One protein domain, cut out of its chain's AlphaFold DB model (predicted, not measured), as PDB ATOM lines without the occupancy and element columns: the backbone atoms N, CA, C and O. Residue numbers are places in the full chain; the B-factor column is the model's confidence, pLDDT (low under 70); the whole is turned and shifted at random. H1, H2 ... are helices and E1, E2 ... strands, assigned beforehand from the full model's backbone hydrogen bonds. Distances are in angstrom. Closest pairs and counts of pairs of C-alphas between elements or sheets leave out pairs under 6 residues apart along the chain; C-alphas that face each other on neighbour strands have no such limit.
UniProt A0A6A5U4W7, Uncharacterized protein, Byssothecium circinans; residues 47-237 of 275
ATOM      1  N   VAL A  47      35.825 -41.110 -22.087       92.94
ATOM      2  CA  VAL A  47      35.271 -40.950 -23.442       92.94
ATOM      3  C   VAL A  47      36.357 -40.497 -24.406       92.94
ATOM      4  O   VAL A  47      36.508 -41.056 -25.488       92.94
ATOM      5  N   LYS A  48      37.115 -39.472 -24.016       94.12
ATOM      6  CA  LYS A  48      38.232 -38.936 -24.794       94.12
ATOM      7  C   LYS A  48      39.262 -38.321 -23.863       94.12
ATOM      8  O   LYS A  48      38.910 -37.743 -22.839       94.12
ATOM      9  N   THR A  49      40.526 -38.411 -24.251       93.06
ATOM     10  CA  THR A  49      41.617 -37.695 -23.591       93.06
ATOM     11  C   THR A  49      42.388 -36.934 -24.657       93.06
ATOM     12  O   THR A  49      42.837 -37.521 -25.635       93.06
ATOM     13  N   VAL A  50      42.490 -35.619 -24.498       90.88
ATOM     14  CA  VAL A  50      43.154 -34.726 -25.449       90.88
ATOM     15  C   VAL A  50      44.288 -34.027 -24.722       90.88
ATOM     16  O   VAL A  50      44.052 -33.348 -23.721       90.88
ATOM     17  N   ALA A  51      45.512 -34.190 -25.219       84.69
ATOM     18  CA  ALA A  51      46.667 -33.466 -24.705       84.69
ATOM     19  C   ALA A  51      46.396 -31.956 -24.788       84.69
ATOM     20  O   ALA A  51      46.087 -31.435 -25.859       84.69
ATOM     21  N   LEU A  52      46.469 -31.257 -23.653       75.50
ATOM     22  CA  LEU A  52      46.282 -29.800 -23.622       75.50
ATOM     23  C   LEU A  52      47.537 -29.069 -24.079       75.50
ATOM     24  O   LEU A  52      47.483 -27.925 -24.522       75.50
ATOM     25  N   LEU A  53      48.673 -29.737 -23.947       65.12
ATOM     26  CA  LEU A  53      49.986 -29.215 -24.244       65.12
ATOM     27  C   LEU A  53      50.697 -30.283 -25.076       65.12
ATOM     28  O   LEU A  53      50.587 -31.473 -24.775       65.12
ATOM     29  N   LYS A  54      51.389 -29.871 -26.147       57.12
ATOM     30  CA  LYS A  54      52.272 -30.780 -26.895       57.12
ATOM     31  C   LYS A  54      53.306 -31.382 -25.927       57.12
ATOM     32  O   LYS A  54      53.633 -30.705 -24.947       57.12
ATOM     33  N   PRO A  55      53.845 -32.591 -26.192       53.06
ATOM     34  CA  PRO A  55      54.983 -33.114 -25.438       53.06
ATOM     35  C   PRO A  55      56.051 -32.019 -25.333       53.06
ATOM     36  O   PRO A  55      56.474 -31.434 -26.333       53.06
ATOM     37  N   PHE A  56      56.340 -31.619 -24.099       49.38
ATOM     38  CA  PHE A  56      56.926 -30.314 -23.809       49.38
ATOM     39  C   PHE A  56      58.408 -30.228 -24.195       49.38
ATOM     40  O   PHE A  56      59.202 -31.093 -23.841       49.38
ATOM     41  N   SER A  57      58.790 -29.120 -24.842       38.69
ATOM     42  CA  SER A  57      60.187 -28.736 -25.102       38.69
ATOM     43  C   SER A  57      60.886 -28.267 -23.804       38.69
ATOM     44  O   SER A  57      60.243 -27.590 -22.996       38.69
ATOM     45  N   PRO A  58      62.174 -28.586 -23.562       40.72
ATOM     46  CA  PRO A  58      62.849 -28.516 -22.250       40.72
ATOM     47  C   PRO A  58      63.073 -27.127 -21.597       40.72
ATOM     48  O   PRO A  58      63.667 -27.066 -20.529       40.72
ATOM     49  N   VAL A  59      62.580 -26.012 -22.149       37.72
ATOM     50  CA  VAL A  59      63.166 -24.666 -21.897       37.72
ATOM     51  C   VAL A  59      62.517 -23.809 -20.775       37.72
ATOM     52  O   VAL A  59      62.925 -22.684 -20.569       37.72
ATOM     53  N   ASP A  60      61.579 -24.319 -19.968       40.06
ATOM     54  CA  ASP A  60      60.847 -23.484 -18.972       40.06
ATOM     55  C   ASP A  60      60.620 -24.241 -17.659       40.06
ATOM     56  O   ASP A  60      60.156 -25.379 -17.686       40.06
ATOM     57  N   GLU A  61      60.932 -23.625 -16.520       46.47
ATOM     58  CA  GLU A  61      60.929 -24.255 -15.185       46.47
ATOM     59  C   GLU A  61      59.525 -24.573 -14.646       46.47
ATOM     60  O   GLU A  61      59.331 -25.589 -13.977       46.47
ATOM     61  N   PHE A  62      58.516 -23.774 -15.003       50.59
ATOM     62  CA  PHE A  62      57.129 -23.990 -14.587       50.59
ATOM     63  C   PHE A  62      56.165 -23.618 -15.708       50.59
ATOM     64  O   PHE A  62      56.095 -22.455 -16.113       50.59
ATOM     65  N   THR A  63      55.345 -24.567 -16.160       53.25
ATOM     66  CA  THR A  63      54.217 -24.223 -17.032       53.25
ATOM     67  C   THR A  63      53.027 -23.854 -16.154       53.25
ATOM     68  O   THR A  63      52.549 -24.659 -15.355       53.25
ATOM     69  N   LYS A  64      52.528 -22.624 -16.286       55.56
ATOM     70  CA  LYS A  64      51.260 -22.213 -15.671       55.56
ATOM     71  C   LYS A  64      50.143 -22.535 -16.656       55.56
ATOM     72  O   LYS A  64      50.020 -21.856 -17.670       55.56
ATOM     73  N   LEU A  65      49.337 -23.554 -16.370       60.81
ATOM     74  CA  LEU A  65      48.111 -23.814 -17.127       60.81
ATOM     75  C   LEU A  65      46.935 -23.184 -16.374       60.81
ATOM     76  O   LEU A  65      46.800 -23.375 -15.166       60.81
ATOM     77  N   GLN A  66      46.085 -22.427 -17.066       56.88
ATOM     78  CA  GLN A  66      44.790 -22.034 -16.514       56.88
ATOM     79  C   GLN A  66      43.718 -23.020 -16.967       56.88
ATOM     80  O   GLN A  66      43.551 -23.253 -18.161       56.88
ATOM     81  N   TRP A  67      42.987 -23.577 -16.005       62.78
ATOM     82  CA  TRP A  67      41.830 -24.429 -16.241       62.78
ATOM     83  C   TRP A  67      40.649 -23.880 -15.446       62.78
ATOM     84  O   TRP A  67      40.720 -23.805 -14.221       62.78
ATOM     85  N   GLU A  68      39.588 -23.450 -16.137       63.19
ATOM     86  CA  GLU A  68      38.367 -22.897 -15.516       63.19
ATOM     87  C   GLU A  68      38.657 -21.819 -14.448       63.19
ATOM     88  O   GLU A  68      38.107 -21.823 -13.351       63.19
ATOM     89  N   GLY A  69      39.590 -20.906 -14.739       55.12
ATOM     90  CA  GLY A  69      39.984 -19.826 -13.824       55.12
ATOM     91  C   GLY A  69      40.961 -20.230 -12.711       55.12
ATOM     92  O   GLY A  69      41.541 -19.352 -12.069       55.12
ATOM     93  N   LYS A  70      41.239 -21.525 -12.514       57.81
ATOM     94  CA  LYS A  70      42.254 -22.007 -11.569       57.81
ATOM     95  C   LYS A  70      43.622 -22.129 -12.234       57.81
ATOM     96  O   LYS A  70      43.748 -22.586 -13.368       57.81
ATOM     97  N   ARG A  71      44.675 -21.730 -11.512       58.34
ATOM     98  CA  ARG A  71      46.069 -21.922 -11.937       58.34
ATOM     99  C   ARG A  71      46.538 -23.314 -11.520       58.34
ATOM    100  O   ARG A  71      46.744 -23.566 -10.335       58.34
ATOM    101  N   LEU A  72      46.755 -24.182 -12.497       57.31
ATOM    102  CA  LEU A  72      47.458 -25.443 -12.325       57.31
ATOM    103  C   LEU A  72      48.950 -25.134 -12.487       57.31
ATOM    104  O   LEU A  72      49.423 -24.813 -13.581       57.31
ATOM    105  N   LYS A  73      49.680 -25.138 -11.368       52.47
ATOM    106  CA  LYS A  73      51.143 -25.120 -11.408       52.47
ATOM    107  C   LYS A  73      51.585 -26.498 -11.890       52.47
ATOM    108  O   LYS A  73      51.064 -27.507 -11.432       52.47
ATOM    109  N   MET A  74      52.482 -26.523 -12.862       54.41
ATOM    110  CA  MET A  74      53.070 -27.751 -13.371       54.41
ATOM    111  C   MET A  74      54.566 -27.642 -13.266       54.41
ATOM    112  O   MET A  74      55.152 -26.622 -13.640       54.41
ATOM    113  N   ILE A  75      55.172 -28.721 -12.804       51.09
ATOM    114  CA  ILE A  75      56.613 -28.806 -12.740       51.09
ATOM    115  C   ILE A  75      57.074 -29.524 -13.977       51.09
ATOM    116  O   ILE A  75      56.627 -30.636 -14.270       51.09
ATOM    117  N   LYS A  76      57.942 -28.860 -14.739       53.47
ATOM    118  CA  LYS A  76      58.545 -29.495 -15.894       53.47
ATOM    119  C   LYS A  76      59.466 -30.593 -15.359       53.47
ATOM    120  O   LYS A  76      60.452 -30.316 -14.681       53.47
ATOM    121  N   ALA A  77      59.155 -31.854 -15.656       47.81
ATOM    122  CA  ALA A  77      60.124 -32.934 -15.529       47.81
ATOM    123  C   ALA A  77      61.220 -32.701 -16.575       47.81
ATOM    124  O   ALA A  77      61.188 -33.249 -17.669       47.81
ATOM    125  N   GLN A  78      62.163 -31.812 -16.263       44.50
ATOM    126  CA  GLN A  78      63.230 -31.401 -17.177       44.50
ATOM    127  C   GLN A  78      64.218 -32.536 -17.497       44.50
ATOM    128  O   GLN A  78      65.070 -32.375 -18.366       44.50
ATOM    129  N   ARG A  79      64.110 -33.691 -16.829       56.38
ATOM    130  CA  ARG A  79      64.882 -34.904 -17.112       56.38
ATOM    131  C   ARG A  79      64.016 -36.137 -16.860       56.38
ATOM    132  O   ARG A  79      63.166 -36.072 -15.969       56.38
ATOM    133  N   PRO A  80      64.241 -37.248 -17.585       58.28
ATOM    134  CA  PRO A  80      63.720 -38.546 -17.184       58.28
ATOM    135  C   PRO A  80      64.093 -38.775 -15.722       58.28
ATOM    136  O   PRO A  80      65.273 -38.747 -15.374       58.28
ATOM    137  N   ARG A  81      63.089 -38.917 -14.859       75.06
ATOM    138  CA  ARG A  81      63.312 -39.170 -13.436       75.06
ATOM    139  C   ARG A  81      63.089 -40.638 -13.164       75.06
ATOM    140  O   ARG A  81      62.101 -41.204 -13.629       75.06
ATOM    141  N   THR A  82      64.003 -41.239 -12.422       86.31
ATOM    142  CA  THR A  82      63.874 -42.620 -11.979       86.31
ATOM    143  C   THR A  82      63.065 -42.636 -10.690       86.31
ATOM    144  O   THR A  82      63.521 -42.122  -9.673       86.31
ATOM    145  N   VAL A  83      61.848 -43.171 -10.744       87.81
ATOM    146  CA  VAL A  83      60.993 -43.413  -9.578       87.81
ATOM    147  C   VAL A  83      61.504 -44.658  -8.870       87.81
ATOM    148  O   VAL A  83      61.687 -45.693  -9.507       87.81
ATOM    149  N   VAL A  84      61.726 -44.558  -7.564       86.25
ATOM    150  CA  VAL A  84      62.182 -45.674  -6.713       86.25
ATOM    151  C   VAL A  84      61.105 -46.131  -5.730       86.25
ATOM    152  O   VAL A  84      61.133 -47.262  -5.256       86.25
ATOM    153  N   TYR A  85      60.140 -45.258  -5.440       86.25
ATOM    154  CA  TYR A  85      59.033 -45.511  -4.525       86.25
ATOM    155  C   TYR A  85      57.869 -44.570  -4.858       86.25
ATOM    156  O   TYR A  85      58.078 -43.484  -5.412       86.25
ATOM    157  N   TRP A  86      56.643 -44.970  -4.535       89.31
ATOM    158  CA  TRP A  86      55.480 -44.092  -4.639       89.31
ATOM    159  C   TRP A  86      54.475 -44.354  -3.520       89.31
ATOM    160  O   TRP A  86      54.436 -45.441  -2.946       89.31
ATOM    161  N   THR A  87      53.667 -43.345  -3.209       88.31
ATOM    162  CA  THR A  87      52.582 -43.442  -2.228       88.31
ATOM    163  C   THR A  87      51.297 -42.867  -2.793       88.31
ATOM    164  O   THR A  87      51.329 -41.996  -3.667       88.31
ATOM    165  N   MET A  88      50.155 -43.341  -2.301       89.12
ATOM    166  CA  MET A  88      48.845 -42.835  -2.687       89.12
ATOM    167  C   MET A  88      47.849 -42.899  -1.530       89.12
ATOM    168  O   MET A  88      47.731 -43.926  -0.865       89.12
ATOM    169  N   ASN A  89      47.051 -41.836  -1.366       77.00
ATOM    170  CA  ASN A  89      45.875 -41.794  -0.479       77.00
ATOM    171  C   ASN A  89      46.144 -42.086   1.018       77.00
ATOM    172  O   ASN A  89      45.216 -42.450   1.741       77.00
ATOM    173  N   THR A  90      47.370 -41.903   1.519       69.00
ATOM    174  CA  THR A  90      47.698 -42.133   2.941       69.00
ATOM    175  C   THR A  90      46.894 -41.215   3.868       69.00
ATOM    176  O   THR A  90      46.215 -41.669   4.789       69.00
ATOM    177  N   PHE A  91      46.920 -39.908   3.585       71.25
ATOM    178  CA  PHE A  91      46.256 -38.873   4.393       71.25
ATOM    179  C   PHE A  91      45.355 -37.952   3.565       71.25
ATOM    180  O   PHE A  91      44.301 -37.526   4.031       71.25
ATOM    181  N   PHE A  92      45.745 -37.688   2.317       79.75
ATOM    182  CA  PHE A  92      45.080 -36.775   1.389       79.75
ATOM    183  C   PHE A  92      44.970 -37.436   0.007       79.75
ATOM    184  O   PHE A  92      45.726 -38.376  -0.256       79.75
ATOM    185  N   PRO A  93      44.080 -36.965  -0.892       85.25
ATOM    186  CA  PRO A  93      43.973 -37.468  -2.262       85.25
ATOM    187  C   PRO A  93      45.149 -36.993  -3.119       85.25
ATOM    188  O   PRO A  93      45.020 -36.142  -4.005       85.25
ATOM    189  N   VAL A  94      46.319 -37.536  -2.804       87.50
ATOM    190  CA  VAL A  94      47.597 -37.229  -3.431       87.50
ATOM    191  C   VAL A  94      48.325 -38.512  -3.795       87.50
ATOM    192  O   VAL A  94      48.192 -39.532  -3.115       87.50
ATOM    193  N   ILE A  95      49.090 -38.434  -4.876       90.06
ATOM    194  CA  ILE A  95      50.103 -39.410  -5.255       90.06
ATOM    195  C   ILE A  95      51.450 -38.729  -5.085       90.06
ATOM    196  O   ILE A  95      51.672 -37.658  -5.650       90.06
ATOM    197  N   GLN A  96      52.347 -39.347  -4.329       88.25
ATOM    198  CA  GLN A  96      53.714 -38.866  -4.193       88.25
ATOM    199  C   GLN A  96      54.662 -39.839  -4.881       88.25
ATOM    200  O   GLN A  96      54.612 -41.043  -4.649       88.25
ATOM    201  N   LEU A  97      55.521 -39.312  -5.746       87.88
ATOM    202  CA  LEU A  97      56.579 -40.063  -6.411       87.88
ATOM    203  C   LEU A  97      57.915 -39.678  -5.789       87.88
ATOM    204  O   LEU A  97      58.222 -38.492  -5.674       87.88
ATOM    205  N   PHE A  98      58.719 -40.674  -5.443       85.19
ATOM    206  CA  PHE A  98      60.043 -40.495  -4.863       85.19
ATOM    207  C   PHE A  98      61.081 -40.877  -5.905       85.19
ATOM    208  O   PHE A  98      61.006 -41.956  -6.504       85.19
ATOM    209  N   PHE A  99      62.033 -39.981  -6.144       83.75
ATOM    210  CA  PHE A  99      63.040 -40.167  -7.176       83.75
ATOM    211  C   PHE A  99      64.381 -40.598  -6.595       83.75
ATOM    212  O   PHE A  99      64.742 -40.234  -5.480       83.75
ATOM    213  N   GLU A 100      65.164 -41.298  -7.410       83.25
ATOM    214  CA  GLU A 100      66.556 -41.662  -7.113       83.25
ATOM    215  C   GLU A 100      67.428 -40.441  -6.769       83.25
ATOM    216  O   GLU A 100      68.362 -40.540  -5.983       83.25
ATOM    217  N   SER A 101      67.086 -39.259  -7.294       76.38
ATOM    218  CA  SER A 101      67.776 -38.004  -6.978       76.38
ATOM    219  C   SER A 101      67.500 -37.471  -5.564       76.38
ATOM    220  O   SER A 101      67.954 -36.376  -5.250       76.38
ATOM    221  N   GLY A 102      66.680 -38.154  -4.760       73.88
ATOM    222  CA  GLY A 102      66.218 -37.695  -3.445       73.88
ATOM    223  C   GLY A 102      65.043 -36.714  -3.486       73.88
ATOM    224  O   GLY A 102      64.433 -36.452  -2.459       73.88
ATOM    225  N   LEU A 103      64.678 -36.206  -4.668       76.69
ATOM    226  CA  LEU A 103      63.538 -35.301  -4.835       76.69
ATOM    227  C   LEU A 103      62.215 -36.066  -4.757       76.69
ATOM    228  O   LEU A 103      62.134 -37.236  -5.145       76.69
ATOM    229  N   THR A 104      61.152 -35.365  -4.378       78.19
ATOM    230  CA  THR A 104      59.785 -35.897  -4.425       78.19
ATOM    231  C   THR A 104      58.907 -35.074  -5.360       78.19
ATOM    232  O   THR A 104      59.175 -33.901  -5.605       78.19
ATOM    233  N   CYS A 105      57.880 -35.691  -5.940       82.31
ATOM    234  CA  CYS A 105      56.846 -35.014  -6.722       82.31
ATOM    235  C   CYS A 105      55.482 -35.345  -6.135       82.31
ATOM    236  O   CYS A 105      55.117 -36.518  -6.077       82.31
ATOM    237  N   CYS A 106      54.725 -34.322  -5.752       84.50
ATOM    238  CA  CYS A 106      53.359 -34.484  -5.274       84.50
ATOM    239  C   CYS A 106      52.365 -34.136  -6.388       84.50
ATOM    240  O   CYS A 106      52.429 -33.061  -6.989       84.50
ATOM    241  N   ILE A 107      51.442 -35.051  -6.660       87.06
ATOM    242  CA  ILE A 107      50.355 -34.907  -7.624       87.06
ATOM    243  C   ILE A 107      49.055 -34.968  -6.834       87.06
ATOM    244  O   ILE A 107      48.772 -35.970  -6.187       87.06
ATOM    245  N   GLU A 108      48.267 -33.901  -6.864       86.50
ATOM    246  CA  GLU A 108      47.096 -33.748  -6.003       86.50
ATOM    247  C   GLU A 108      45.793 -33.652  -6.794       86.50
ATOM    248  O   GLU A 108      45.734 -33.044  -7.865       86.50
ATOM    249  N   GLY A 109      44.742 -34.244  -6.225       81.94
ATOM    250  CA  GLY A 109      43.362 -34.201  -6.709       81.94
ATOM    251  C   GLY A 109      42.425 -33.364  -5.830       81.94
ATOM    252  O   GLY A 109      41.209 -33.461  -5.970       81.94
ATOM    253  N   GLY A 110      42.980 -32.579  -4.897       64.19
ATOM    254  CA  GLY A 110      42.274 -31.944  -3.770       64.19
ATOM    255  C   GLY A 110      41.366 -30.759  -4.107       64.19
ATOM    256  O   GLY A 110      40.924 -30.049  -3.210       64.19
ATOM    257  N   ASP A 111      41.068 -30.526  -5.383       74.00
ATOM    258  CA  ASP A 111      40.200 -29.432  -5.816       74.00
ATOM    259  C   ASP A 111      38.719 -29.645  -5.448       74.00
ATOM    260  O   ASP A 111      37.941 -28.687  -5.480       74.00
ATOM    261  N   LEU A 112      38.329 -30.885  -5.128       80.25
ATOM    262  CA  LEU A 112      36.981 -31.273  -4.720       80.25
ATOM    263  C   LEU A 112      37.010 -31.903  -3.323       80.25
ATOM    264  O   LEU A 112      37.804 -32.805  -3.051       80.25
ATOM    265  N   SER A 113      36.108 -31.450  -2.450       80.31
ATOM    266  CA  SER A 113      35.968 -32.012  -1.103       80.31
ATOM    267  C   SER A 113      35.580 -33.489  -1.172       80.31
ATOM    268  O   SER A 113      34.705 -33.874  -1.946       80.31
ATOM    269  N   GLY A 114      36.256 -34.321  -0.379       80.38
ATOM    270  CA  GLY A 114      36.028 -35.765  -0.353       80.38
ATOM    271  C   GLY A 114      36.495 -36.509  -1.606       80.38
ATOM    272  O   GLY A 114      36.199 -37.693  -1.729       80.38
ATOM    273  N   ALA A 115      37.207 -35.865  -2.539       86.00
ATOM    274  CA  ALA A 115      37.776 -36.569  -3.680       86.00
ATOM    275  C   ALA A 115      38.765 -37.652  -3.246       86.00
ATOM    276  O   ALA A 115      39.495 -37.497  -2.269       86.00
ATOM    277  N   VAL A 116      38.808 -38.727  -4.023       88.81
ATOM    278  CA  VAL A 116      39.884 -39.713  -4.040       88.81
ATOM    279  C   VAL A 116      40.733 -39.487  -5.279       88.81
ATOM    280  O   VAL A 116      40.216 -39.081  -6.326       88.81
ATOM    281  N   ILE A 117      42.031 -39.761  -5.170       90.56
ATOM    282  CA  ILE A 117      42.925 -39.806  -6.325       90.56
ATOM    283  C   ILE A 117      43.132 -41.260  -6.750       90.56
ATOM    284  O   ILE A 117      43.096 -42.172  -5.921       90.56
ATOM    285  N   GLY A 118      43.334 -41.474  -8.044       92.31
ATOM    286  CA  GLY A 118      43.636 -42.780  -8.608       92.31
ATOM    287  C   GLY A 118      44.428 -42.677  -9.904       92.31
ATOM    288  O   GLY A 118      44.747 -41.587 -10.380       92.31
ATOM    289  N   MET A 119      44.751 -43.833 -10.478       93.69
ATOM    290  CA  MET A 119      45.529 -43.962 -11.712       93.69
ATOM    291  C   MET A 119      44.843 -44.934 -12.671       93.69
ATOM    292  O   MET A 119      44.048 -45.773 -12.245       93.69
ATOM    293  N   ASP A 120      45.130 -44.828 -13.962       94.38
ATOM    294  CA  ASP A 120      44.751 -45.856 -14.936       94.38
ATOM    295  C   ASP A 120      45.474 -47.180 -14.633       94.38
ATOM    296  O   ASP A 120      46.611 -47.179 -14.146       94.38
ATOM    297  N   ASN A 121      44.847 -48.318 -14.947       91.06
ATOM    298  CA  ASN A 121      45.337 -49.626 -14.509       91.06
ATOM    299  C   ASN A 121      46.711 -49.959 -15.088       91.06
ATOM    300  O   ASN A 121      47.541 -50.530 -14.385       91.06
ATOM    301  N   LYS A 122      46.987 -49.568 -16.339       91.62
ATOM    302  CA  LYS A 122      48.306 -49.782 -16.959       91.62
ATOM    303  C   LYS A 122      49.421 -49.062 -16.193       91.62
ATOM    304  O   LYS A 122      50.479 -49.643 -15.966       91.62
ATOM    305  N   LEU A 123      49.172 -47.819 -15.773       93.19
ATOM    306  CA  LEU A 123      50.138 -47.027 -15.008       93.19
ATOM    307  C   LEU A 123      50.306 -47.578 -13.594       93.19
ATOM    308  O   LEU A 123      51.437 -47.776 -13.160       93.19
ATOM    309  N   ARG A 124      49.195 -47.880 -12.906       91.94
ATOM    310  CA  ARG A 124      49.227 -48.496 -11.573       91.94
ATOM    311  C   ARG A 124      49.993 -49.815 -11.602       91.94
ATOM    312  O   ARG A 124      50.936 -49.970 -10.843       91.94
ATOM    313  N   SER A 125      49.637 -50.718 -12.519       89.62
ATOM    314  CA  SER A 125      50.280 -52.025 -12.694       89.62
ATOM    315  C   SER A 125      51.788 -51.886 -12.881       89.62
ATOM    316  O   SER A 125      52.562 -52.472 -12.131       89.62
ATOM    317  N   ARG A 126      52.233 -51.015 -13.791       90.50
ATOM    318  CA  ARG A 126      53.667 -50.824 -14.009       90.50
ATOM    319  C   ARG A 126      54.377 -50.211 -12.799       90.50
ATOM    320  O   ARG A 126      55.517 -50.557 -12.527       90.50
ATOM    321  N   LEU A 127      53.718 -49.335 -12.044       89.50
ATOM    322  CA  LEU A 127      54.266 -48.803 -10.798       89.50
ATOM    323  C   LEU A 127      54.252 -49.818  -9.643       89.50
ATOM    324  O   LEU A 127      55.058 -49.673  -8.727       89.50
ATOM    325  N   THR A 128      53.411 -50.862  -9.676       86.88
ATOM    326  CA  THR A 128      53.439 -51.944  -8.666       86.88
ATOM    327  C   THR A 128      54.700 -52.811  -8.723       86.88
ATOM    328  O   THR A 128      55.007 -53.516  -7.760       86.88
ATOM    329  N   ASP A 129      55.481 -52.701  -9.802       84.44
ATOM    330  CA  ASP A 129      56.830 -53.267  -9.884       84.44
ATOM    331  C   ASP A 129      57.809 -52.575  -8.916       84.44
ATOM    332  O   ASP A 129      58.879 -53.109  -8.615       84.44
ATOM    333  N   LEU A 130      57.451 -51.400  -8.391       84.50
ATOM    334  CA  LEU A 130      58.139 -50.742  -7.287       84.50
ATOM    335  C   LEU A 130      57.448 -51.071  -5.966       84.50
ATOM    336  O   LEU A 130      56.233 -51.267  -5.899       84.50
ATOM    337  N   SER A 131      58.221 -51.075  -4.882       82.88
ATOM    338  CA  SER A 131      57.620 -50.991  -3.550       82.88
ATOM    339  C   SER A 131      56.846 -49.679  -3.432       82.88
ATOM    340  O   SER A 131      57.276 -48.656  -3.969       82.88
ATOM    341  N   HIS A 132      55.707 -49.715  -2.754       84.75
ATOM    342  CA  HIS A 132      54.815 -48.567  -2.664       84.75
ATOM    343  C   HIS A 132      53.900 -48.645  -1.455       84.75
ATOM    344  O   HIS A 132      53.756 -49.703  -0.849       84.75
ATOM    345  N   GLU A 133      53.261 -47.530  -1.125       83.38
ATOM    346  CA  GLU A 133      52.161 -47.505  -0.168       83.38
ATOM    347  C   GLU A 133      50.876 -47.050  -0.852       83.38
ATOM    348  O   GLU A 133      50.824 -46.012  -1.506       83.38
ATOM    349  N   GLU A 134      49.814 -47.821  -0.688       85.19
ATOM    350  CA  GLU A 134      48.509 -47.509  -1.235       85.19
ATOM    351  C   GLU A 134      47.459 -47.566  -0.124       85.19
ATOM    352  O   GLU A 134      47.276 -48.592   0.524       85.19
ATOM    353  N   ASN A 135      46.751 -46.453   0.086       82.69
ATOM    354  CA  ASN A 135      45.682 -46.328   1.080       82.69
ATOM    355  C   ASN A 135      46.120 -46.750   2.501       82.69
ATOM    356  O   ASN A 135      45.367 -47.423   3.203       82.69
ATOM    357  N   GLY A 136      47.339 -46.390   2.926       74.31
ATOM    358  CA  GLY A 136      47.868 -46.776   4.235       74.31
ATOM    359  C   GLY A 136      48.416 -48.203   4.307       74.31
ATOM    360  O   GLY A 136      48.797 -48.644   5.393       74.31
ATOM    361  N   GLN A 137      48.468 -48.936   3.191       78.94
ATOM    362  CA  GLN A 137      49.047 -50.276   3.115       78.94
ATOM    363  C   GLN A 137      50.368 -50.245   2.356       78.94
ATOM    364  O   GLN A 137      50.407 -49.888   1.183       78.94
ATOM    365  N   LEU A 138      51.446 -50.673   3.007       79.88
ATOM    366  CA  LEU A 138      52.730 -50.868   2.350       79.88
ATOM    367  C   LEU A 138      52.723 -52.191   1.587       79.88
ATOM    368  O   LEU A 138      52.452 -53.250   2.156       79.88
ATOM    369  N   ILE A 139      53.080 -52.116   0.314       80.12
ATOM    370  CA  ILE A 139      53.117 -53.217  -0.638       80.12
ATOM    371  C   ILE A 139      54.555 -53.344  -1.144       80.12
ATOM    372  O   ILE A 139      55.116 -52.417  -1.736       80.12
ATOM    373  N   LYS A 140      55.187 -54.498  -0.899       75.69
ATOM    374  CA  LYS A 140      56.511 -54.789  -1.478       75.69
ATOM    375  C   LYS A 140      56.324 -55.156  -2.941       75.69
ATOM    376  O   LYS A 140      55.371 -55.863  -3.268       75.69
ATOM    377  N   THR A 141      57.273 -54.720  -3.774       73.44
ATOM    378  CA  THR A 141      57.332 -55.093  -5.192       73.44
ATOM    379  C   THR A 141      56.954 -56.561  -5.408       73.44
ATOM    380  O   THR A 141      57.369 -57.459  -4.665       73.44
ATOM    381  N   THR A 142      56.122 -56.793  -6.417       73.75
ATOM    382  CA  THR A 142      55.705 -58.132  -6.847       73.75
ATOM    383  C   THR A 142      56.823 -58.860  -7.596       73.75
ATOM    384  O   THR A 142      56.754 -60.079  -7.770       73.75
ATOM    385  N   LEU A 143      57.883 -58.146  -7.998       69.62
ATOM    386  CA  LEU A 143      59.034 -58.729  -8.669       69.62
ATOM    387  C   LEU A 143      59.856 -59.588  -7.694       69.62
ATOM    388  O   LEU A 143      60.266 -59.113  -6.631       69.62
ATOM    389  N   PRO A 144      60.159 -60.851  -8.051       65.00
ATOM    390  CA  PRO A 144      61.062 -61.684  -7.268       65.00
ATOM    391  C   PRO A 144      62.438 -61.029  -7.096       65.00
ATOM    392  O   PRO A 144      62.972 -60.444  -8.036       65.00
ATOM    393  N   GLU A 145      63.069 -61.222  -5.934       66.88
ATOM    394  CA  GLU A 145      64.356 -60.590  -5.583       66.88
ATOM    395  C   GLU A 145      65.493 -60.908  -6.565       66.88
ATOM    396  O   GLU A 145      66.390 -60.101  -6.752       66.88
ATOM    397  N   LYS A 146      65.427 -62.052  -7.257       60.19
ATOM    398  CA  LYS A 146      66.381 -62.424  -8.318       60.19
ATOM    399  C   LYS A 146      66.271 -61.577  -9.596       60.19
ATOM    400  O   LYS A 146      67.196 -61.585 -10.401       60.19
ATOM    401  N   PHE A 147      65.132 -60.919  -9.809       62.88
ATOM    402  CA  PHE A 147      64.865 -60.042 -10.954       62.88
ATOM    403  C   PHE A 147      64.849 -58.563 -10.563       62.88
ATOM    404  O   PHE A 147      65.031 -57.701 -11.421       62.88
ATOM    405  N   ALA A 148      64.658 -58.261  -9.279       59.88
ATOM    406  CA  ALA A 148      64.931 -56.942  -8.741       59.88
ATOM    407  C   ALA A 148      66.449 -56.695  -8.793       59.88
ATOM    408  O   ALA A 148      67.232 -57.457  -8.231       59.88
ATOM    409  N   GLY A 149      66.891 -55.633  -9.474       61.50
ATOM    410  CA  GLY A 149      68.264 -55.142  -9.316       61.50
ATOM    411  C   GLY A 149      68.552 -54.735  -7.860       61.50
ATOM    412  O   GLY A 149      67.696 -54.865  -6.987       61.50
ATOM    413  N   LYS A 150      69.740 -54.172  -7.578       60.94
ATOM    414  CA  LYS A 150      70.095 -53.705  -6.216       60.94
ATOM    415  C   LYS A 150      69.031 -52.782  -5.593       60.94
ATOM    416  O   LYS A 150      68.862 -52.826  -4.379       60.94
ATOM    417  N   GLN A 151      68.305 -52.015  -6.414       67.00
ATOM    418  CA  GLN A 151      67.052 -51.337  -6.077       67.00
ATOM    419  C   GLN A 151      66.130 -51.316  -7.314       67.00
ATOM    420  O   GLN A 151      66.593 -50.928  -8.390       67.00
ATOM    421  N   PRO A 152      64.850 -51.727  -7.208       73.69
ATOM    422  CA  PRO A 152      63.867 -51.534  -8.272       73.69
ATOM    423  C   PRO A 152      63.682 -50.042  -8.549       73.69
ATOM    424  O   PRO A 152      63.475 -49.260  -7.622       73.69
ATOM    425  N   ALA A 153      63.760 -49.653  -9.817       83.38
ATOM    426  CA  ALA A 153      63.654 -48.263 -10.227       83.38
ATOM    427  C   ALA A 153      63.017 -48.193 -11.623       83.38
ATOM    428  O   ALA A 153      63.291 -49.045 -12.470       83.38
ATOM    429  N   ILE A 154      62.147 -47.211 -11.868       87.81
ATOM    430  CA  ILE A 154      61.456 -47.051 -13.153       87.81
ATOM    431  C   ILE A 154      61.591 -45.621 -13.647       87.81
ATOM    432  O   ILE A 154      61.212 -44.665 -12.974       87.81
ATOM    433  N   ARG A 155      62.081 -45.465 -14.873       87.12
ATOM    434  CA  ARG A 155      62.253 -44.155 -15.497       87.12
ATOM    435  C   ARG A 155      60.942 -43.616 -16.066       87.12
ATOM    436  O   ARG A 155      60.257 -44.300 -16.825       87.12
ATOM    437  N   ILE A 156      60.632 -42.356 -15.774       86.44
ATOM    438  CA  ILE A 156      59.595 -41.597 -16.479       86.44
ATOM    439  C   ILE A 156      60.141 -41.176 -17.841       86.44
ATOM    440  O   ILE A 156      61.146 -40.471 -17.918       86.44
ATOM    441  N   VAL A 157      59.477 -41.610 -18.909       84.81
ATOM    442  CA  VAL A 157      59.848 -41.305 -20.296       84.81
ATOM    443  C   VAL A 157      59.140 -40.045 -20.781       84.81
ATOM    444  O   VAL A 157      59.725 -39.253 -21.513       84.81
ATOM    445  N   GLU A 158      57.889 -39.842 -20.369       81.56
ATOM    446  CA  GLU A 158      57.081 -38.705 -20.798       81.56
ATOM    447  C   GLU A 158      56.077 -38.296 -19.721       81.56
ATOM    448  O   GLU A 158      55.555 -39.137 -18.988       81.56
ATOM    449  N   ILE A 159      55.795 -36.995 -19.651       80.38
ATOM    450  CA  ILE A 159      54.756 -36.415 -18.800       80.38
ATOM    451  C   ILE A 159      53.930 -35.456 -19.644       80.38
ATOM    452  O   ILE A 159      54.491 -34.631 -20.371       80.38
ATOM    453  N   GLN A 160      52.608 -35.510 -19.505       81.81
ATOM    454  CA  GLN A 160      51.725 -34.537 -20.140       81.81
ATOM    455  C   GLN A 160      50.575 -34.121 -19.233       81.81
ATOM    456  O   GLN A 160      50.154 -34.863 -18.352       81.81
ATOM    457  N   VAL A 161      50.000 -32.954 -19.513       82.31
ATOM    458  CA  VAL A 161      48.674 -32.598 -19.004       82.31
ATOM    459  C   VAL A 161      47.673 -32.803 -20.122       82.31
ATOM    460  O   VAL A 161      47.886 -32.362 -21.257       82.31
ATOM    461  N   ALA A 162      46.567 -33.452 -19.799       87.06
ATOM    462  CA  ALA A 162      45.485 -33.645 -20.739       87.06
ATOM    463  C   ALA A 162      44.152 -33.223 -20.144       87.06
ATOM    464  O   ALA A 162      43.941 -33.235 -18.934       87.06
ATOM    465  N   ARG A 163      43.238 -32.884 -21.044       91.00
ATOM    466  CA  ARG A 163      41.821 -32.790 -20.756       91.00
ATOM    467  C   ARG A 163      41.228 -34.157 -21.002       91.00
ATOM    468  O   ARG A 163      41.261 -34.643 -22.135       91.00
ATOM    469  N   ARG A 164      40.664 -34.751 -19.962       93.81
ATOM    470  CA  ARG A 164      39.889 -35.977 -20.072       93.81
ATOM    471  C   ARG A 164      38.411 -35.635 -19.952       93.81
ATOM    472  O   ARG A 164      38.006 -34.898 -19.058       93.81
ATOM    473  N   THR A 165      37.619 -36.172 -20.865       95.50
ATOM    474  CA  THR A 165      36.164 -36.189 -20.757       95.50
ATOM    475  C   THR A 165      35.769 -37.550 -20.216       95.50
ATOM    476  O   THR A 165      36.053 -38.566 -20.860       95.50
ATOM    477  N   SER A 166      35.126 -37.573 -19.054       94.38
ATOM    478  CA  SER A 166      34.671 -38.802 -18.405       94.38
ATOM    479  C   SER A 166      33.175 -38.766 -18.152       94.38
ATOM    480  O   SER A 166      32.580 -37.711 -17.944       94.38
ATOM    481  N   VAL A 167      32.564 -39.942 -18.161       93.94
ATOM    482  CA  VAL A 167      31.167 -40.128 -17.795       93.94
ATOM    483  C   VAL A 167      30.998 -39.947 -16.288       93.94
ATOM    484  O   VAL A 167      31.822 -40.408 -15.500       93.94
ATOM    485  N   ALA A 168      29.927 -39.275 -15.885       91.81
ATOM    486  CA  ALA A 168      29.471 -39.168 -14.509       91.81
ATOM    487  C   ALA A 168      27.965 -39.444 -14.447       91.81
ATOM    488  O   ALA A 168      27.223 -39.094 -15.363       91.81
ATOM    489  N   VAL A 169      27.504 -40.045 -13.351       90.62
ATOM    490  CA  VAL A 169      26.071 -40.215 -13.087       90.62
ATOM    491  C   VAL A 169      25.633 -39.191 -12.051       90.62
ATOM    492  O   VAL A 169      26.213 -39.128 -10.966       90.62
ATOM    493  N   LYS A 170      24.622 -38.390 -12.395       89.69
ATOM    494  CA  LYS A 170      24.100 -37.301 -11.563       89.69
ATOM    495  C   LYS A 170      22.705 -37.604 -11.074       89.69
ATOM    496  O   LYS A 170      21.867 -38.024 -11.867       89.69
ATOM    497  N   GLN A 171      22.435 -37.334  -9.803       85.62
ATOM    498  CA  GLN A 171      21.075 -37.389  -9.273       85.62
ATOM    499  C   GLN A 171      20.316 -36.118  -9.675       85.62
ATOM    500  O   GLN A 171      20.784 -35.000  -9.452       85.62
ATOM    501  N   LEU A 172      19.137 -36.302 -10.270       80.44
ATOM    502  CA  LEU A 172      18.185 -35.233 -10.590       80.44
ATOM    503  C   LEU A 172      17.260 -34.939  -9.408       80.44
ATOM    504  O   LEU A 172      16.858 -33.802  -9.194       80.44
ATOM    505  N   VAL A 173      16.920 -35.980  -8.649       70.50
ATOM    506  CA  VAL A 173      16.139 -35.884  -7.418       70.50
ATOM    507  C   VAL A 173      16.919 -36.643  -6.349       70.50
ATOM    508  O   VAL A 173      17.187 -37.832  -6.554       70.50
ATOM    509  N   PRO A 174      17.317 -35.995  -5.238       62.75
ATOM    510  CA  PRO A 174      17.963 -36.688  -4.130       62.75
ATOM    511  C   PRO A 174      17.090 -37.855  -3.666       62.75
ATOM    512  O   PRO A 174      15.864 -37.754  -3.678       62.75
ATOM    513  N   ARG A 175      17.697 -38.959  -3.217       59.12
ATOM    514  CA  ARG A 175      16.971 -40.011  -2.489       59.12
ATOM    515  C   ARG A 175      16.496 -39.441  -1.146       59.12
ATOM    516  O   ARG A 175      17.141 -39.650  -0.123       59.12
ATOM    517  N   THR A 176      15.413 -38.673  -1.134       54.44
ATOM    518  CA  THR A 176      14.759 -38.259   0.106       54.44
ATOM    519  C   THR A 176      14.104 -39.476   0.754       54.44
ATOM    520  O   THR A 176      13.585 -40.372   0.085       54.44
ATOM    521  N   ARG A 177      14.217 -39.551   2.085       52.47
ATOM    522  CA  ARG A 177      13.644 -40.633   2.892       52.47
ATOM    523  C   ARG A 177      12.124 -40.641   2.721       52.47
ATOM    524  O   ARG A 177      11.510 -39.598   2.885       52.47
ATOM    525  N   LEU A 178      11.584 -41.838   2.471       50.72
ATOM    526  CA  LEU A 178      10.171 -42.228   2.576       50.72
ATOM    527  C   LEU A 178       9.185 -41.330   1.809       50.72
ATOM    528  O   LEU A 178       8.770 -40.293   2.309       50.72
ATOM    529  N   GLY A 179       8.732 -41.778   0.633       53.03
ATOM    530  CA  GLY A 179       7.489 -41.243   0.073       53.03
ATOM    531  C   GLY A 179       7.371 -41.239  -1.442       53.03
ATOM    532  O   GLY A 179       6.613 -42.033  -1.979       53.03
ATOM    533  N   GLU A 180       8.027 -40.315  -2.149       54.03
ATOM    534  CA  GLU A 180       7.313 -39.728  -3.303       54.03
ATOM    535  C   GLU A 180       8.045 -39.611  -4.650       54.03
ATOM    536  O   GLU A 180       7.463 -39.107  -5.607       54.03
ATOM    537  N   ALA A 181       9.246 -40.161  -4.845       59.09
ATOM    538  CA  ALA A 181       9.773 -40.289  -6.209       59.09
ATOM    539  C   ALA A 181      10.737 -41.461  -6.367       59.09
ATOM    540  O   ALA A 181      11.651 -41.653  -5.565       59.09
ATOM    541  N   LYS A 182      10.582 -42.221  -7.462       66.56
ATOM    542  CA  LYS A 182      11.642 -43.129  -7.921       66.56
ATOM    543  C   LYS A 182      12.920 -42.296  -8.109       66.56
ATOM    544  O   LYS A 182      12.825 -41.241  -8.743       66.56
ATOM    545  N   PRO A 183      14.085 -42.739  -7.598       68.50
ATOM    546  CA  PRO A 183      15.336 -42.019  -7.792       68.50
ATOM    547  C   PRO A 183      15.557 -41.809  -9.287       68.50
ATOM    548  O   PRO A 183      15.474 -42.759 -10.069       68.50
ATOM    549  N   LYS A 184      15.787 -40.556  -9.676       84.19
ATOM    550  CA  LYS A 184      16.060 -40.175 -11.060       84.19
ATOM    551  C   LYS A 184      17.504 -39.739 -11.151       84.19
ATOM    552  O   LYS A 184      17.918 -38.827 -10.439       84.19
ATOM    553  N   ALA A 185      18.231 -40.374 -12.051       88.94
ATOM    554  CA  ALA A 185      19.597 -40.027 -12.372       88.94
ATOM    555  C   ALA A 185      19.741 -39.840 -13.881       88.94
ATOM    556  O   ALA A 185      18.889 -40.278 -14.650       88.94
ATOM    557  N   THR A 186      20.808 -39.173 -14.290       91.50
ATOM    558  CA  THR A 186      21.160 -38.979 -15.696       91.50
ATOM    559  C   THR A 186      22.654 -39.184 -15.889       91.50
ATOM    560  O   THR A 186      23.447 -38.983 -14.962       91.50
ATOM    561  N   ILE A 187      23.029 -39.621 -17.086       93.00
ATOM    562  CA  ILE A 187      24.421 -39.826 -17.476       93.00
ATOM    563  C   ILE A 187      24.905 -38.565 -18.189       93.00
ATOM    564  O   ILE A 187      24.402 -38.208 -19.250       93.00
ATOM    565  N   VAL A 188      25.912 -37.906 -17.622       92.81
ATOM    566  CA  VAL A 188      26.526 -36.702 -18.196       92.81
ATOM    567  C   VAL A 188      28.000 -36.943 -18.492       92.81
ATOM    568  O   VAL A 188      28.614 -37.877 -17.975       92.81
ATOM    569  N   GLN A 189      28.581 -36.087 -19.326       94.00
ATOM    570  CA  GLN A 189      30.020 -36.055 -19.568       94.00
ATOM    571  C   GLN A 189      30.622 -34.828 -18.888       94.00
ATOM    572  O   GLN A 189      30.079 -33.731 -19.004       94.00
ATOM    573  N   GLU A 190      31.748 -35.009 -18.203       93.06
ATOM    574  CA  GLU A 190      32.483 -33.938 -17.533       93.06
ATOM    575  C   GLU A 190      33.914 -33.849 -18.054       93.06
ATOM    576  O   GLU A 190      34.632 -34.852 -18.121       93.06
ATOM    577  N   ASP A 191      34.338 -32.628 -18.374       92.38
ATOM    578  CA  ASP A 191      35.732 -32.315 -18.659       92.38
ATOM    579  C   ASP A 191      36.478 -32.014 -17.349       92.38
ATOM    580  O   ASP A 191      36.015 -31.246 -16.500       92.38
ATOM    581  N   HIS A 192      37.665 -32.598 -17.212       91.06
ATOM    582  CA  HIS A 192      38.578 -32.376 -16.093       91.06
ATOM    583  C   HIS A 192      40.032 -32.505 -16.555       91.06
ATOM    584  O   HIS A 192      40.335 -33.138 -17.576       91.06
ATOM    585  N   ALA A 193      40.939 -31.879 -15.811       89.38
ATOM    586  CA  ALA A 193      42.372 -31.990 -16.046       89.38
ATOM    587  C   ALA A 193      42.939 -33.262 -15.398       89.38
ATOM    588  O   ALA A 193      42.664 -33.551 -14.233       89.38
ATOM    589  N   VAL A 194      43.769 -33.987 -16.145       91.38
ATOM    590  CA  VAL A 194      44.494 -35.178 -15.686       91.38
ATOM    591  C   VAL A 194      45.989 -35.035 -15.954       91.38
ATOM    592  O   VAL A 194      46.403 -34.379 -16.919       91.38
ATOM    593  N   VAL A 195      46.804 -35.684 -15.121       88.31
ATOM    594  CA  VAL A 195      48.263 -35.742 -15.292       88.31
ATOM    595  C   VAL A 195      48.631 -37.102 -15.868       88.31
ATOM    596  O   VAL A 195      48.399 -38.129 -15.243       88.31
ATOM    597  N   GLY A 196      49.170 -37.108 -17.082       89.94
ATOM    598  CA  GLY A 196      49.642 -38.300 -17.774       89.94
ATOM    599  C   GLY A 196      51.107 -38.584 -17.470       89.94
ATOM    600  O   GLY A 196      51.932 -37.672 -17.548       89.94
ATOM    601  N   LEU A 197      51.422 -39.845 -17.178       89.38
ATOM    602  CA  LEU A 197      52.775 -40.382 -17.085       89.38
ATOM    603  C   LEU A 197      52.929 -41.563 -18.050       89.38
ATOM    604  O   LEU A 197      52.133 -42.505 -18.041       89.38
ATOM    605  N   ARG A 198      53.994 -41.534 -18.851       89.44
ATOM    606  CA  ARG A 198      54.475 -42.694 -19.596       89.44
ATOM    607  C   ARG A 198      55.812 -43.085 -19.007       89.44
ATOM    608  O   ARG A 198      56.787 -42.338 -19.095       89.44
ATOM    609  N   ILE A 199      55.837 -44.243 -18.375       90.06
ATOM    610  CA  ILE A 199      57.031 -44.787 -17.738       90.06
ATOM    611  C   ILE A 199      57.611 -45.916 -18.586       90.06
ATOM    612  O   ILE A 199      56.963 -46.444 -19.488       90.06
ATOM    613  N   GLU A 200      58.874 -46.237 -18.349       88.25
ATOM    614  CA  GLU A 200      59.614 -47.219 -19.132       88.25
ATOM    615  C   GLU A 200      58.901 -48.575 -19.163       88.25
ATOM    616  O   GLU A 200      58.529 -49.116 -18.121       88.25
ATOM    617  N   GLY A 201      58.718 -49.122 -20.366       87.44
ATOM    618  CA  GLY A 201      57.943 -50.343 -20.607       87.44
ATOM    619  C   GLY A 201      56.467 -50.109 -20.947       87.44
ATOM    620  O   GLY A 201      55.783 -51.065 -21.293       87.44
ATOM    621  N   MET A 202      55.967 -48.868 -20.896       92.19
ATOM    622  CA  MET A 202      54.624 -48.531 -21.377       92.19
ATOM    623  C   MET A 202      54.649 -48.016 -22.819       92.19
ATOM    624  O   MET A 202      55.398 -47.094 -23.153       92.19
ATOM    625  N   GLU A 203      53.769 -48.574 -23.652       91.38
ATOM    626  CA  GLU A 203      53.528 -48.116 -25.028       91.38
ATOM    627  C   GLU A 203      52.691 -46.830 -25.069       91.38
ATOM    628  O   GLU A 203      52.914 -45.954 -25.901       91.38
ATOM    629  N   GLU A 204      51.753 -46.690 -24.130       91.38
ATOM    630  CA  GLU A 204      50.782 -45.597 -24.074       91.38
ATOM    631  C   GLU A 204      50.918 -44.783 -22.783       91.38
ATOM    632  O   GLU A 204      51.475 -45.237 -21.785       91.38
ATOM    633  N   MET A 205      50.378 -43.565 -22.796       89.81
ATOM    634  CA  MET A 205      50.264 -42.718 -21.610       89.81
ATOM    635  C   MET A 205      49.200 -43.284 -20.662       89.81
ATOM    636  O   MET A 205      48.066 -43.506 -21.085       89.81
ATOM    637  N   GLY A 206      49.530 -43.455 -19.382       93.31
ATOM    638  CA  GLY A 206      48.524 -43.664 -18.342       93.31
ATOM    639  C   GLY A 206      48.315 -42.387 -17.541       93.31
ATOM    640  O   GLY A 206      49.217 -41.558 -17.447       93.31
ATOM    641  N   TYR A 207      47.126 -42.194 -16.983       93.81
ATOM    642  CA  TYR A 207      46.765 -40.928 -16.358       93.81
ATOM    643  C   TYR A 207      46.375 -41.081 -14.897       93.81
ATOM    644  O   TYR A 207      45.785 -42.073 -14.478       93.81
ATOM    645  N   ILE A 208      46.692 -40.038 -14.144       93.56
ATOM    646  CA  ILE A 208      46.268 -39.806 -12.774       93.56
ATOM    647  C   ILE A 208      45.022 -38.929 -12.821       93.56
ATOM    648  O   ILE A 208      44.999 -37.894 -13.496       93.56
ATOM    649  N   TRP A 209      43.995 -39.350 -12.099       94.00
ATOM    650  CA  TRP A 209      42.670 -38.747 -12.079       94.00
ATOM    651  C   TRP A 209      42.197 -38.552 -10.638       94.00
ATOM    652  O   TRP A 209      42.661 -39.226  -9.721       94.00
ATOM    653  N   ALA A 210      41.248 -37.639 -10.443       92.31
ATOM    654  CA  ALA A 210      40.603 -37.412  -9.157       92.31
ATOM    655  C   ALA A 210      39.085 -37.460  -9.310       92.31
ATOM    656  O   ALA A 210      38.530 -36.979 -10.300       92.31
ATOM    657  N   ARG A 211      38.406 -38.055  -8.335       90.81
ATOM    658  CA  ARG A 211      36.964 -38.300  -8.388       90.81
ATOM    659  C   ARG A 211      36.376 -38.295  -6.991       90.81
ATOM    660  O   ARG A 211      36.945 -38.886  -6.089       90.81
ATOM    661  N   VAL A 212      35.191 -37.725  -6.822       88.62
ATOM    662  CA  VAL A 212      34.428 -37.870  -5.576       88.62
ATOM    663  C   VAL A 212      33.791 -39.270  -5.525       88.62
ATOM    664  O   VAL A 212      33.021 -39.625  -6.428       88.62
ATOM    665  N   PRO A 213      34.095 -40.096  -4.506       75.75
ATOM    666  CA  PRO A 213      33.550 -41.434  -4.340       75.75
ATOM    667  C   PRO A 213      32.157 -41.344  -3.712       75.75
ATOM    668  O   PRO A 213      31.948 -41.772  -2.585       75.75
ATOM    669  N   HIS A 214      31.185 -40.764  -4.411       67.06
ATOM    670  CA  HIS A 214      29.814 -40.752  -3.912       67.06
ATOM    671  C   HIS A 214      28.783 -41.122  -4.965       67.06
ATOM    672  O   HIS A 214      28.892 -40.833  -6.157       67.06
ATOM    673  N   ASP A 215      27.754 -41.770  -4.437       60.16
ATOM    674  CA  ASP A 215      26.594 -42.335  -5.108       60.16
ATOM    675  C   ASP A 215      25.519 -41.291  -5.464       60.16
ATOM    676  O   ASP A 215      24.533 -41.595  -6.146       60.16
ATOM    677  N   CYS A 216      25.713 -40.048  -5.010       55.69
ATOM    678  CA  CYS A 216      24.686 -39.011  -4.975       55.69
ATOM    679  C   CYS A 216      25.227 -37.610  -5.311       55.69
ATOM    680  O   CYS A 216      24.839 -36.646  -4.662       55.69
ATOM    681  N   VAL A 217      26.128 -37.476  -6.290       74.19
ATOM    682  CA  VAL A 217      26.531 -36.140  -6.770       74.19
ATOM    683  C   VAL A 217      25.349 -35.501  -7.507       74.19
ATOM    684  O   VAL A 217      24.759 -36.122  -8.401       74.19
ATOM    685  N   SER A 218      24.978 -34.282  -7.119       79.50
ATOM    686  CA  SER A 218      23.838 -33.564  -7.703       79.50
ATOM    687  C   SER A 218      24.166 -33.045  -9.106       79.50
ATOM    688  O   SER A 218      25.333 -32.865  -9.448       79.50
ATOM    689  N   LEU A 219      23.147 -32.758  -9.927       75.12
ATOM    690  CA  LEU A 219      23.326 -32.293 -11.316       75.12
ATOM    691  C   LEU A 219      24.245 -31.059 -11.467       75.12
ATOM    692  O   LEU A 219      24.886 -30.915 -12.502       75.12
ATOM    693  N   GLY A 220      24.333 -30.196 -10.449       75.69
ATOM    694  CA  GLY A 220      25.184 -28.996 -10.459       75.69
ATOM    695  C   GLY A 220      26.595 -29.172  -9.882       75.69
ATOM    696  O   GLY A 220      27.397 -28.246  -9.945       75.69
ATOM    697  N   GLU A 221      26.909 -30.329  -9.304       85.50
ATOM    698  CA  GLU A 221      28.191 -30.586  -8.640       85.50
ATOM    699  C   GLU A 221      29.114 -31.381  -9.562       85.50
ATOM    700  O   GLU A 221      28.639 -32.236 -10.305       85.50
ATOM    701  N   LYS A 222      30.434 -31.165  -9.501       87.62
ATOM    702  CA  LYS A 222      31.397 -31.973 -10.270       87.62
ATOM    703  C   LYS A 222      31.657 -33.319  -9.598       87.62
ATOM    704  O   LYS A 222      31.849 -33.390  -8.388       87.62
ATOM    705  N   THR A 223      31.698 -34.391 -10.390       90.44
ATOM    706  CA  THR A 223      32.138 -35.717  -9.922       90.44
ATOM    707  C   THR A 223      33.636 -35.878 -10.135       90.44
ATOM    708  O   THR A 223      34.319 -36.431  -9.273       90.44
ATOM    709  N   TRP A 224      34.139 -35.401 -11.272       91.81
ATOM    710  CA  TRP A 224      35.547 -35.464 -11.635       91.81
ATOM    711  C   TRP A 224      36.286 -34.188 -11.231       91.81
ATOM    712  O   TRP A 224      35.875 -33.074 -11.563       91.81
ATOM    713  N   GLY A 225      37.378 -34.367 -10.490       89.31
ATOM    714  CA  GLY A 225      38.248 -33.296 -10.017       89.31
ATOM    715  C   GLY A 225      39.430 -33.073 -10.949       89.31
ATOM    716  O   GLY A 225      39.881 -33.989 -11.637       89.31
ATOM    717  N   ASN A 226      39.949 -31.847 -10.953       89.25
ATOM    718  CA  ASN A 226      41.190 -31.545 -11.653       89.25
ATOM    719  C   ASN A 226      42.375 -32.081 -10.853       89.25
ATOM    720  O   ASN A 226      42.452 -31.884  -9.640       89.25
ATOM    721  N   VAL A 227      43.315 -32.698 -11.558       87.25
ATOM    722  CA  VAL A 227      44.601 -33.111 -11.007       87.25
ATOM    723  C   VAL A 227      45.664 -32.086 -11.379       87.25
ATOM    724  O   VAL A 227      45.708 -31.605 -12.516       87.25
ATOM    725  N   ARG A 228      46.548 -31.763 -10.433       81.44
ATOM    726  CA  ARG A 228      47.707 -30.895 -10.673       81.44
ATOM    727  C   ARG A 228      48.967 -31.428 -10.011       81.44
ATOM    728  O   ARG A 228      48.902 -32.213  -9.073       81.44
ATOM    729  N   VAL A 229      50.115 -30.956 -10.484       78.50
ATOM    730  CA  VAL A 229      51.407 -31.217  -9.844       78.50
ATOM    731  C   VAL A 229      51.649 -30.121  -8.806       78.50
ATOM    732  O   VAL A 229      51.869 -28.963  -9.154       78.50
ATOM    733  N   ALA A 230      51.567 -30.475  -7.529       70.81
ATOM    734  CA  ALA A 230      51.601 -29.535  -6.412       70.81
ATOM    735  C   ALA A 230      52.996 -28.936  -6.169       70.81
ATOM    736  O   ALA A 230      53.115 -27.767  -5.802       70.81
ATOM    737  N   GLY A 231      54.055 -29.721  -6.376       64.38
ATOM    738  CA  GLY A 231      55.386 -29.378  -5.879       64.38
ATOM    739  C   GLY A 231      56.445 -30.424  -6.224       64.38
ATOM    740  O   GLY A 231      56.129 -31.607  -6.363       64.38
ATOM    741  N   LEU A 232      57.685 -29.958  -6.383       63.72
ATOM    742  CA  LEU A 232      58.896 -30.757  -6.344       63.72
ATOM    743  C   LEU A 232      59.547 -30.302  -5.059       63.72
ATOM    744  O   LEU A 232      60.046 -29.180  -5.014       63.72
ATOM    745  N   ALA A 233      59.436 -31.120  -4.030       58.66
ATOM    746  CA  ALA A 233      60.036 -30.812  -2.751       58.66
ATOM    747  C   ALA A 233      61.405 -31.485  -2.694       58.66
ATOM    748  O   ALA A 233      61.569 -32.642  -3.119       58.66
ATOM    749  N   GLU A 234      62.384 -30.748  -2.179       54.34
ATOM    750  CA  GLU A 234      63.528 -31.394  -1.555       54.34
ATOM    751  C   GLU A 234      63.016 -32.187  -0.341       54.34
ATOM    752  O   GLU A 234      61.984 -31.838   0.232       54.34
ATOM    753  N   PRO A 235      63.668 -33.295   0.039       51.56
ATOM    754  CA  PRO A 235      63.190 -34.147   1.129       51.56
ATOM    755  C   PRO A 235      63.066 -33.418   2.482       51.56
ATOM    756  O   PRO A 235      62.410 -33.932   3.384       51.56
ATOM    757  N   GLU A 236      63.673 -32.235   2.607       47.44
ATOM    758  CA  GLU A 236      63.666 -31.370   3.789       47.44
ATOM    759  C   GLU A 236      62.400 -30.497   3.902       47.44
ATOM    760  O   GLU A 236      62.045 -30.086   5.005       47.44
ATOM    761  N   ASP A 237      61.669 -30.284   2.800       47.22
ATOM    762  CA  ASP A 237      60.422 -29.513   2.771       47.22
ATOM    763  C   ASP A 237      59.212 -30.442   3.000       47.22
ATOM    764  O   ASP A 237      58.555 -30.886   2.057       47.22
TER     765      ASP A 237
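AT A GLANCE: This is residues 47 to 237 of the 275 residues of an uncharacterized protein of Byssothecium circinans (UniProt A0A6A5U4W7). A twisted sheet folds back on itself at the bend of the long strand E10, so that E4, E5, E6 and E13 stand partly face to face with the inner parts of E10, E11 and E12, and helix H1 packs at one side on E12, E11 and E4. The small hairpin E2 and E3 packs on E13, and the hairpin E10 and E11 with its loop, residues 174 to 183, reaches one end of the longest axis. The printed part has 191 residues, with one named helix and 13 named strands, H1 coming between E7 and E8 along the chain; it is mostly strand, and its larger sheet is branched, with both parallel and antiparallel neighbour pairs. It is compact, with a radius of gyration of the C-alphas of 18.4 A, yet elongated, spanning 64 by 39 by 34 A.

IN THESE COORDINATES: Find C-alpha 47 at (35.271, -40.950, -23.442), where E1, residues 47 to 51, begins. Next come E2, 62 to 67, E3, 70 to 75, E4, 82 to 88, E5, 94 to 99, E6, 104 to 108, and E7, 116 to 119. H1 holds 121 to 128, E8 132 to 134 and E9 137 to 139. At C-alpha 154, (61.456, -47.051, -13.153), E10 starts and runs 47.0 A to residue 173; E11, 184 to 199, is 41.8 A long. E12 is 206 to 211, and E13, 228 to 233, ends at C-alpha 233, (60.036, -30.812, -2.751).

HOW THE PARTS SIT: Look first at E10, which bends by 89 degrees at residue 157. On one side of it are E1, with N 50 and O 163 at 2.8 A, and E4, with N 83 and O 154 at 2.8 A; E11 is on the other side, with N 164 and O 192 at 2.9 A. E10, E11 and E12 form a meander, each strand the antiparallel neighbour of the one before, and so do E4, E5 and E6. E7 is an edge strand antiparallel to E12, with N 118 and O 209 at 2.9 A, and E13 is one antiparallel to E6, with N 230 and O 106 at 2.8 A. E8 is parallel to E4, with N 88 and O 133 at 2.9 A, and forms a hairpin with E9. The sheet E2 and E3 makes a sandwich, two sheets face to face, with the larger one, their best planes 42 degrees apart; the closest C-alphas of E3 and E13, Met 74 and Val 229, are 5.2 A apart. H1 is on the larger sheet, Leu 123 and Gly 206 being its closest C-alphas to E12 at 5.0 A; its O i to N i+4 pairs are within hydrogen-bond range.

THE WHOLE: The C-alphas of Lys 150 and Glu 180 are the two farthest apart, 64.4 A. The printed part has no cut; the links E9 to E10 and E12 to E13 are long. Mean pLDDT of the printed part is 76.8, with residues 53 to 80 and 174 to 183 among those under 70.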